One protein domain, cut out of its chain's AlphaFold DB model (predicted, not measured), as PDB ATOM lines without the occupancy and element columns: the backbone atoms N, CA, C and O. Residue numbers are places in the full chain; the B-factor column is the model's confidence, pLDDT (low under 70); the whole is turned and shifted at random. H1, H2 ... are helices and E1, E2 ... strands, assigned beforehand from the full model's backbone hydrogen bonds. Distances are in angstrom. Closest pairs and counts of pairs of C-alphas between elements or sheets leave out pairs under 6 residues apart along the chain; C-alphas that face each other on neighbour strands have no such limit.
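What this domain is: This is residues 1 to 70 of the 153 residues of an uncharacterized protein of Chloroflexi bacterium 13_1_40CM_65_17 (UniProt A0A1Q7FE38). With little regular structure, this is mostly a body of loops, with a small two-strand hairpin, E1 and E2, on one side and one helix, H1, on another, running roughly along the long axis. The printed part has 70 residues, with E1, E2 and H1 in that order, E1 and E2 antiparallel; the class is mixed, with 19 residues in named elements. It is compact, radius of gyration of the C-alphas 12.1 A, yet elongated, 37 by 24 by 17 A.

Where its parts are: E1, residues 9 to 11, begins at C-alpha 9 (-4.950, 6.609, 32.454). E2 is residues 18 to 20. H1, residues 37 to 49, is 18.3 A long and ends at C-alpha 49 (4.068, -6.348, 39.538).

How they stand to each other: The hairpin E1 and E2 is antiparallel at 138 degrees; N 10 and O 19 are within hydrogen-bond range at 3.0 A. E1 and H1 are apart. In H1 every O i to N i+4 pair is within hydrogen-bond range.

The domain as a whole: The C-alphas farthest apart, Pro 35 and Leu 70, are 39.4 A apart. The printed part has no cut. The link E2 to H1, 16 residues, is long. Residues 1, 67 and 69 to 70 have pLDDT under 70.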
ATOM      1  N   MET A   1     -12.037  -3.994  31.845       67.69
ATOM      2  CA  MET A   1     -10.840  -3.126  31.777       67.69
ATOM      3  C   MET A   1      -9.629  -4.011  31.547       67.69
ATOM      4  O   MET A   1      -9.568  -5.061  32.165       67.69
ATOM      5  N   ASP A   2      -8.716  -3.629  30.654       73.38
ATOM      6  CA  ASP A   2      -7.786  -4.597  30.052       73.38
ATOM      7  C   ASP A   2      -6.506  -5.000  30.831       73.38
ATOM      8  O   ASP A   2      -6.011  -6.042  30.526       73.38
ATOM      9  N   ILE A   3      -5.938  -4.348  31.842       72.75
ATOM     10  CA  ILE A   3      -4.646  -4.719  32.507       72.75
ATOM     11  C   ILE A   3      -3.379  -4.965  31.641       72.75
ATOM     12  O   ILE A   3      -2.292  -4.765  32.169       72.75
ATOM     13  N   SER A   4      -3.454  -5.338  30.359       75.62
ATOM     14  CA  SER A   4      -2.287  -5.548  29.486       75.62
ATOM     15  C   SER A   4      -1.746  -4.231  28.922       75.62
ATOM     16  O   SER A   4      -0.539  -4.066  28.758       75.62
ATOM     17  N   ASN A   5      -2.625  -3.246  28.719       81.88
ATOM     18  CA  ASN A   5      -2.236  -1.896  28.328       81.88
ATOM     19  C   ASN A   5      -1.330  -1.244  29.407       81.88
ATOM     20  O   ASN A   5      -1.685  -1.251  30.591       81.88
ATOM     21  N   PRO A   6      -0.182  -0.657  29.027       80.62
ATOM     22  CA  PRO A   6       0.774  -0.071  29.966       80.62
ATOM     23  C   PRO A   6       0.352   1.297  30.537       80.62
ATOM     24  O   PRO A   6       1.048   1.829  31.389       80.62
ATOM     25  N   SER A   7      -0.764   1.886  30.105       88.00
ATOM     26  CA  SER A   7      -1.234   3.192  30.582       88.00
ATOM     27  C   SER A   7      -1.885   3.130  31.972       88.00
ATOM     28  O   SER A   7      -2.709   2.247  32.255       88.00
ATOM     29  N   LEU A   8      -1.575   4.137  32.801       91.94
ATOM     30  CA  LEU A   8      -2.236   4.430  34.081       91.94
ATOM     31  C   LEU A   8      -3.525   5.241  33.926       91.94
ATOM     32  O   LEU A   8      -4.358   5.235  34.831       91.94
ATOM     33  N   ALA A   9      -3.736   5.873  32.774       93.19
ATOM     34  CA  ALA A   9      -4.950   6.609  32.454       93.19
ATOM     35  C   ALA A   9      -5.835   5.847  31.461       93.19
ATOM     36  O   ALA A   9      -5.359   5.104  30.596       93.19
ATOM     37  N   VAL A  10      -7.146   6.058  31.569       93.25
ATOM     38  CA  VAL A  10      -8.147   5.564  30.618       93.25
ATOM     39  C   VAL A  10      -9.179   6.653  30.345       93.25
ATOM     40  O   VAL A  10      -9.518   7.433  31.237       93.25
ATOM     41  N   ALA A  11      -9.699   6.710  29.120       94.56
ATOM     42  CA  ALA A  11     -10.851   7.547  28.808       94.56
ATOM     43  C   ALA A  11     -12.113   6.939  29.436       94.56
ATOM     44  O   ALA A  11     -12.406   5.753  29.259       94.56
ATOM     45  N   CYS A  12     -12.867   7.739  30.190       94.75
ATOM     46  CA  CYS A  12     -14.111   7.280  30.791       94.75
ATOM     47  C   CYS A  12     -15.159   6.982  29.702       94.75
ATOM     48  O   CYS A  12     -15.495   7.892  28.943       94.75
ATOM     49  N   PRO A  13     -15.772   5.783  29.668       94.25
ATOM     50  CA  PRO A  13     -16.791   5.451  28.670       94.25
ATOM     51  C   PRO A  13     -18.032   6.351  28.710       94.25
ATOM     52  O   PRO A  13     -18.737   6.469  27.715       94.25
ATOM     53  N   ARG A  14     -18.322   6.972  29.865       96.00
ATOM     54  CA  ARG A  14     -19.488   7.847  30.035       96.00
ATOM     55  C   ARG A  14     -19.209   9.294  29.638       96.00
ATOM     56  O   ARG A  14     -20.007   9.882  28.927       96.00
ATOM     57  N   CYS A  15     -18.135   9.892  30.155       96.25
ATOM     58  CA  CYS A  15     -17.880  11.328  29.984       96.25
ATOM     59  C   CYS A  15     -16.701  11.651  29.057       96.25
ATOM     60  O   CYS A  15     -16.362  12.820  28.922       96.25
ATOM     61  N   GLY A  16     -16.027  10.651  28.483       95.06
ATOM     62  CA  GLY A  16     -14.903  10.813  27.552       95.06
ATOM     63  C   GLY A  16     -13.591  11.314  28.170       95.06
ATOM     64  O   GLY A  16     -12.528  11.107  27.596       95.06
ATOM     65  N   LEU A  17     -13.639  11.932  29.351       95.81
ATOM     66  CA  LEU A  17     -12.466  12.492  30.024       95.81
ATOM     67  C   LEU A  17     -11.511  11.414  30.544       95.81
ATOM     68  O   LEU A  17     -11.932  10.346  31.002       95.81
ATOM     69  N   LEU A  18     -10.220  11.742  30.515       95.00
ATOM     70  CA  LEU A  18      -9.160  10.924  31.088       95.00
ATOM     71  C   LEU A  18      -9.296  10.862  32.616       95.00
ATOM     72  O   LEU A  18      -9.507  11.869  33.290       95.00
ATOM     73  N   THR A  19      -9.179   9.659  33.165       94.94
ATOM     74  CA  THR A  19      -9.241   9.379  34.604       94.94
ATOM     75  C   THR A  19      -8.246   8.271  34.953       94.94
ATOM     76  O   THR A  19      -7.925   7.461  34.073       94.94
ATOM     77  N   PRO A  20      -7.779   8.172  36.214       95.00
ATOM     78  CA  PRO A  20      -6.898   7.081  36.600       95.00
ATOM     79  C   PRO A  20      -7.621   5.746  36.419       95.00
ATOM     80  O   PRO A  20      -8.784   5.580  36.808       95.00
ATOM     81  N   ARG A  21      -6.940   4.802  35.776       92.69
ATOM     82  CA  ARG A  21      -7.516   3.553  35.273       92.69
ATOM     83  C   ARG A  21      -7.906   2.586  36.376       92.69
ATOM     84  O   ARG A  21      -8.835   1.805  36.193       92.69
ATOM     85  N   PHE A  22      -7.199   2.619  37.500       95.12
ATOM     86  CA  PHE A  22      -7.350   1.656  38.590       95.12
ATOM     87  C   PHE A  22      -8.150   2.204  39.778       95.12
ATOM     88  O   PHE A  22      -7.976   1.780  40.923       95.12
ATOM     89  N   LEU A  23      -9.051   3.147  39.506       94.00
ATOM     90  CA  LEU A  23     -10.066   3.587  40.455       94.00
ATOM     91  C   LEU A  23     -11.377   2.867  40.196       94.00
ATOM     92  O   LEU A  23     -11.736   2.594  39.058       94.00
ATOM     93  N   ASP A  24     -12.120   2.611  41.266       94.69
ATOM     94  CA  ASP A  24     -13.451   2.011  41.188       94.69
ATOM     95  C   ASP A  24     -14.425   2.873  40.361       94.69
ATOM     96  O   ASP A  24     -15.216   2.377  39.557       94.69
ATOM     97  N   LEU A  25     -14.315   4.193  40.518       95.94
ATOM     98  CA  LEU A  25     -15.167   5.191  39.886       95.94
ATOM     99  C   LEU A  25     -14.320   6.183  39.082       95.94
ATOM    100  O   LEU A  25     -13.204   6.530  39.470       95.94
ATOM    101  N   CYS A  26     -14.883   6.693  37.989       95.62
ATOM    102  CA  CYS A  26     -14.336   7.821  37.253       95.62
ATOM    103  C   CYS A  26     -14.304   9.054  38.155       95.62
ATOM    104  O   CYS A  26     -15.331   9.440  38.718       95.62
ATOM    105  N   ARG A  27     -13.143   9.712  38.227       94.50
ATOM    106  CA  ARG A  27     -12.933  10.881  39.089       94.50
ATOM    107  C   ARG A  27     -13.828  12.070  38.726       94.50
ATOM    108  O   ARG A  27     -14.143  12.863  39.600       94.50
ATOM    109  N   ASN A  28     -14.243  12.179  37.463       95.06
ATOM    110  CA  ASN A  28     -15.036  13.313  36.993       95.06
ATOM    111  C   ASN A  28     -16.552  13.108  37.131       95.06
ATOM    112  O   ASN A  28     -17.256  14.005  37.572       95.06
ATOM    113  N   CYS A  29     -17.074  11.944  36.728       96.25
ATOM    114  CA  CYS A  29     -18.527  11.714  36.651       96.25
ATOM    115  C   CYS A  29     -19.042  10.567  37.531       96.25
ATOM    116  O   CYS A  29     -20.208  10.189  37.419       96.25
ATOM    117  N   GLY A  30     -18.181   9.950  38.349       95.62
ATOM    118  CA  GLY A  30     -18.564   8.848  39.237       95.62
ATOM    119  C   GLY A  30     -18.961   7.554  38.519       95.62
ATOM    120  O   GLY A  30     -19.508   6.651  39.141       95.62
ATOM    121  N   TYR A  31     -18.721   7.436  37.209       95.88
ATOM    122  CA  TYR A  31     -19.029   6.217  36.462       95.88
ATOM    123  C   TYR A  31     -18.200   5.027  36.955       95.88
ATOM    124  O   TYR A  31     -16.993   5.152  37.131       95.88
ATOM    125  N   LYS A  32     -18.835   3.868  37.135       95.69
ATOM    126  CA  LYS A  32     -18.206   2.634  37.613       95.69
ATOM    127  C   LYS A  32     -17.252   2.063  36.557       95.69
ATOM    128  O   LYS A  32     -17.694   1.570  35.524       95.69
ATOM    129  N   LEU A  33     -15.946   2.166  36.806       93.06
ATOM    130  CA  LEU A  33     -14.887   1.687  35.906       93.06
ATOM    131  C   LEU A  33     -14.537   0.220  36.168       93.06
ATOM    132  O   LEU A  33     -14.190  -0.514  35.241       93.06
ATOM    133  N   TRP A  34     -14.640  -0.198  37.429       94.31
ATOM    134  CA  TRP A  34     -14.410  -1.566  37.880       94.31
ATOM    135  C   TRP A  34     -15.618  -2.076  38.659       94.31
ATOM    136  O   TRP A  34     -16.330  -1.277  39.249       94.31
ATOM    137  N   PRO A  35     -15.856  -3.396  38.725       93.50
ATOM    138  CA  PRO A  35     -16.977  -3.944  39.492       93.50
ATOM    139  C   PRO A  35     -16.927  -3.581  40.986       93.50
ATOM    140  O   PRO A  35     -17.964  -3.410  41.625       93.50
ATOM    141  N   SER A  36     -15.723  -3.436  41.545       94.44
ATOM    142  CA  SER A  36     -15.497  -3.033  42.933       94.44
ATOM    143  C   SER A  36     -14.121  -2.395  43.123       94.44
ATOM    144  O   SER A  36     -13.193  -2.617  42.338       94.44
ATOM    145  N   SER A  37     -13.958  -1.662  44.227       92.75
ATOM    146  CA  SER A  37     -12.669  -1.123  44.672       92.75
ATOM    147  C   SER A  37     -11.619  -2.210  44.915       92.75
ATOM    148  O   SER A  37     -10.439  -1.997  44.635       92.75
ATOM    149  N   TYR A  38     -12.050  -3.388  45.376       95.12
ATOM    150  CA  TYR A  38     -11.191  -4.557  45.530       95.12
ATOM    151  C   TYR A  38     -10.653  -5.037  44.178       95.12
ATOM    152  O   TYR A  38      -9.442  -5.174  44.022       95.12
ATOM    153  N   ALA A  39     -11.531  -5.215  43.182       94.75
ATOM    154  CA  ALA A  39     -11.128  -5.639  41.842       94.75
ATOM    155  C   ALA A  39     -10.169  -4.629  41.190       94.75
ATOM    156  O   ALA A  39      -9.159  -5.026  40.614       94.75
ATOM    157  N   ALA A  40     -10.439  -3.328  41.348       94.38
ATOM    158  CA  ALA A  40      -9.560  -2.265  40.863       94.38
ATOM    159  C   ALA A  40      -8.165  -2.316  41.517       94.38
ATOM    160  O   ALA A  40      -7.150  -2.218  40.829       94.38
ATOM    161  N   SER A  41      -8.108  -2.518  42.839       94.56
ATOM    162  CA  SER A  41      -6.848  -2.624  43.587       94.56
ATOM    163  C   SER A  41      -6.052  -3.873  43.203       94.56
ATOM    164  O   SER A  41      -4.850  -3.787  42.965       94.56
ATOM    165  N   ALA A  42      -6.714  -5.028  43.088       95.06
ATOM    166  CA  ALA A  42      -6.069  -6.272  42.674       95.06
ATOM    167  C   ALA A  42      -5.480  -6.154  41.258       95.06
ATOM    168  O   ALA A  42      -4.329  -6.524  41.030       95.06
ATOM    169  N   ALA A  43      -6.233  -5.557  40.330       94.00
ATOM    170  CA  ALA A  43      -5.761  -5.290  38.976       94.00
ATOM    171  C   ALA A  43      -4.563  -4.330  38.944       94.00
ATOM    172  O   ALA A  43      -3.622  -4.567  38.191       94.00
ATOM    173  N   PHE A  44      -4.566  -3.283  39.778       95.44
ATOM    174  CA  PHE A  44      -3.425  -2.377  39.910       95.44
ATOM    175  C   PHE A  44      -2.170  -3.100  40.393       95.44
ATOM    176  O   PHE A  44      -1.097  -2.912  39.827       95.44
ATOM    177  N   GLN A  45      -2.300  -3.949  41.416       95.56
ATOM    178  CA  GLN A  45      -1.163  -4.703  41.941       95.56
ATOM    179  C   GLN A  45      -0.596  -5.669  40.902       95.56
ATOM    180  O   GLN A  45       0.619  -5.708  40.728       95.56
ATOM    181  N   ALA A  46      -1.454  -6.379  40.166       94.19
ATOM    182  CA  ALA A  46      -1.021  -7.255  39.079       94.19
ATOM    183  C   ALA A  46      -0.319  -6.472  37.955       94.19
ATOM    184  O   ALA A  46       0.761  -6.851  37.511       94.19
ATOM    185  N   TRP A  47      -0.895  -5.340  37.540       94.25
ATOM    186  CA  TRP A  47      -0.314  -4.463  36.522       94.25
ATOM    187  C   TRP A  47       1.038  -3.870  36.950       94.25
ATOM    188  O   TRP A  47       1.947  -3.761  36.126       94.25
ATOM    189  N   ARG A  48       1.182  -3.508  38.233       93.88
ATOM    190  CA  ARG A  48       2.415  -2.961  38.813       93.88
ATOM    191  C   ARG A  48       3.501  -4.024  38.960       93.88
ATOM    192  O   ARG A  48       4.657  -3.746  38.683       93.88
ATOM    193  N   ALA A  49       3.132  -5.236  39.372       93.44
ATOM    194  CA  ALA A  49       4.068  -6.348  39.538       93.44
ATOM    195  C   ALA A  49       4.623  -6.878  38.205       93.44
ATOM    196  O   ALA A  49       5.671  -7.516  38.195       93.44
ATOM    197  N   ALA A  50       3.940  -6.611  37.089       92.62
ATOM    198  CA  ALA A  50       4.357  -7.065  35.765       92.62
ATOM    199  C   ALA A  50       5.615  -6.359  35.220       92.62
ATOM    200  O   ALA A  50       6.193  -6.846  34.251       92.62
ATOM    201  N   ASP A  51       6.029  -5.220  35.789       90.50
ATOM    202  CA  ASP A  51       7.153  -4.424  35.285       90.50
ATOM    203  C   ASP A  51       7.791  -3.584  36.414       90.50
ATOM    204  O   ASP A  51       7.113  -2.725  36.990       90.50
ATOM    205  N   PRO A  52       9.090  -3.776  36.725       90.00
ATOM    206  CA  PRO A  52       9.794  -3.010  37.752       90.00
ATOM    207  C   PRO A  52       9.742  -1.489  37.561       90.00
ATOM    208  O   PRO A  52       9.740  -0.759  38.553       90.00
ATOM    209  N   ALA A  53       9.629  -0.992  36.322       88.12
ATOM    210  CA  ALA A  53       9.526   0.444  36.046       88.12
ATOM    211  C   ALA A  53       8.262   1.084  36.653       88.12
ATOM    212  O   ALA A  53       8.179   2.301  36.803       88.12
ATOM    213  N   ARG A  54       7.271   0.272  37.039       90.88
ATOM    214  CA  ARG A  54       6.000   0.718  37.630       90.88
ATOM    215  C   ARG A  54       6.026   0.724  39.155       90.88
ATOM    216  O   ARG A  54       5.020   1.076  39.765       90.88
ATOM    217  N   ALA A  55       7.135   0.338  39.790       90.25
ATOM    218  CA  ALA A  55       7.208   0.152  41.242       90.25
ATOM    219  C   ALA A  55       6.759   1.391  42.041       90.25
ATOM    220  O   ALA A  55       6.056   1.253  43.044       90.25
ATOM    221  N   ALA A  56       7.110   2.586  41.555       90.25
ATOM    222  CA  ALA A  56       6.774   3.866  42.179       90.25
ATOM    223  C   ALA A  56       5.373   4.398  41.823       90.25
ATOM    224  O   ALA A  56       4.943   5.390  42.404       90.25
ATOM    225  N   ALA A  57       4.656   3.762  40.892       92.50
ATOM    226  CA  ALA A  57       3.334   4.218  40.489       92.50
ATOM    227  C   ALA A  57       2.327   4.122  41.643       92.50
ATOM    228  O   ALA A  57       2.310   3.150  42.411       92.50
ATOM    229  N   SER A  58       1.433   5.102  41.703       93.56
ATOM    230  CA  SER A  58       0.227   5.115  42.520       93.56
ATOM    231  C   SER A  58      -1.007   4.913  41.642       93.56
ATOM    232  O   SER A  58      -1.075   5.339  40.493       93.56
ATOM    233  N   ARG A  59      -2.053   4.291  42.197       91.94
ATOM    234  CA  ARG A  59      -3.319   4.044  41.477       91.94
ATOM    235  C   ARG A  59      -4.086   5.319  41.105       91.94
ATOM    236  O   ARG A  59      -5.078   5.251  40.383       91.94
ATOM    237  N   TYR A  60      -3.695   6.443  41.703       92.75
ATOM    238  CA  TYR A  60      -4.287   7.759  41.478       92.75
ATOM    239  C   TYR A  60      -3.541   8.561  40.411       92.75
ATOM    240  O   TYR A  60      -4.046   9.606  39.997       92.75
ATOM    241  N   ASP A  61      -2.374   8.081  39.979       92.50
ATOM    242  CA  ASP A  61      -1.573   8.751  38.968       92.50
ATOM    243  C   ASP A  61      -2.205   8.565  37.587       92.50
ATOM    244  O   ASP A  61      -2.870   7.567  37.299       92.50
ATOM    245  N   MET A  62      -1.995   9.554  36.726       91.94
ATOM    246  CA  MET A  62      -2.390   9.495  35.317       91.94
ATOM    247  C   MET A  62      -1.262   8.949  34.435       91.94
ATOM    248  O   MET A  62      -1.517   8.413  33.359       91.94
ATOM    249  N   GLU A  63      -0.026   9.056  34.913       91.44
ATOM    250  CA  GLU A  63       1.203   8.726  34.202       91.44
ATOM    251  C   GLU A  63       2.160   8.018  35.157       91.44
ATOM    252  O   GLU A  63       2.053   8.166  36.374       91.44
ATOM    253  N   ILE A  64       3.072   7.206  34.618       89.38
ATOM    254  CA  ILE A  64       4.051   6.496  35.446       89.38
ATOM    255  C   ILE A  64       5.051   7.537  35.951       89.38
ATOM    256  O   ILE A  64       5.655   8.211  35.113       89.38
ATOM    257  N   PRO A  65       5.253   7.677  37.276       85.31
ATOM    258  CA  PRO A  65       6.226   8.620  37.801       85.31
ATOM    259  C   PRO A  65       7.606   8.328  37.219       85.31
ATOM    260  O   PRO A  65       8.166   7.250  37.427       85.31
ATOM    261  N   GLN A  66       8.156   9.286  36.479       81.06
ATOM    262  CA  GLN A  66       9.538   9.208  36.039       81.06
ATOM    263  C   GLN A  66      10.416   9.624  37.212       81.06
ATOM    264  O   GLN A  66      10.314  10.747  37.705       81.06
ATOM    265  N   HIS A  67      11.263   8.710  37.685       67.50
ATOM    266  CA  HIS A  67      12.310   9.073  38.627       67.50
ATOM    267  C   HIS A  67      13.368   9.874  37.867       67.50
ATOM    268  O   HIS A  67      14.307   9.320  37.305       67.50
ATOM    269  N   VAL A  68      13.158  11.185  37.788       71.44
ATOM    270  CA  VAL A  68      14.189  12.116  37.350       71.44
ATOM    271  C   VAL A  68      15.032  12.402  38.581       71.44
ATOM    272  O   VAL A  68      14.549  13.009  39.537       71.44
ATOM    273  N   GLU A  69      16.274  11.929  38.581       67.75
ATOM    274  CA  GLU A  69      17.264  12.341  39.570       67.75
ATOM    275  C   GLU A  69      17.558  13.826  39.333       67.75
ATOM    276  O   GLU A  69      18.378  14.213  38.501       67.75
ATOM    277  N   LEU A  70      16.775  14.680  39.989       68.38
ATOM    278  CA  LEU A  70      16.890  16.119  39.847       68.38
ATOM    279  C   LEU A  70      18.059  16.581  40.719       68.38
ATOM    280  O   LEU A  70      17.886  16.931  41.886       68.38
TER     281      LEU A  70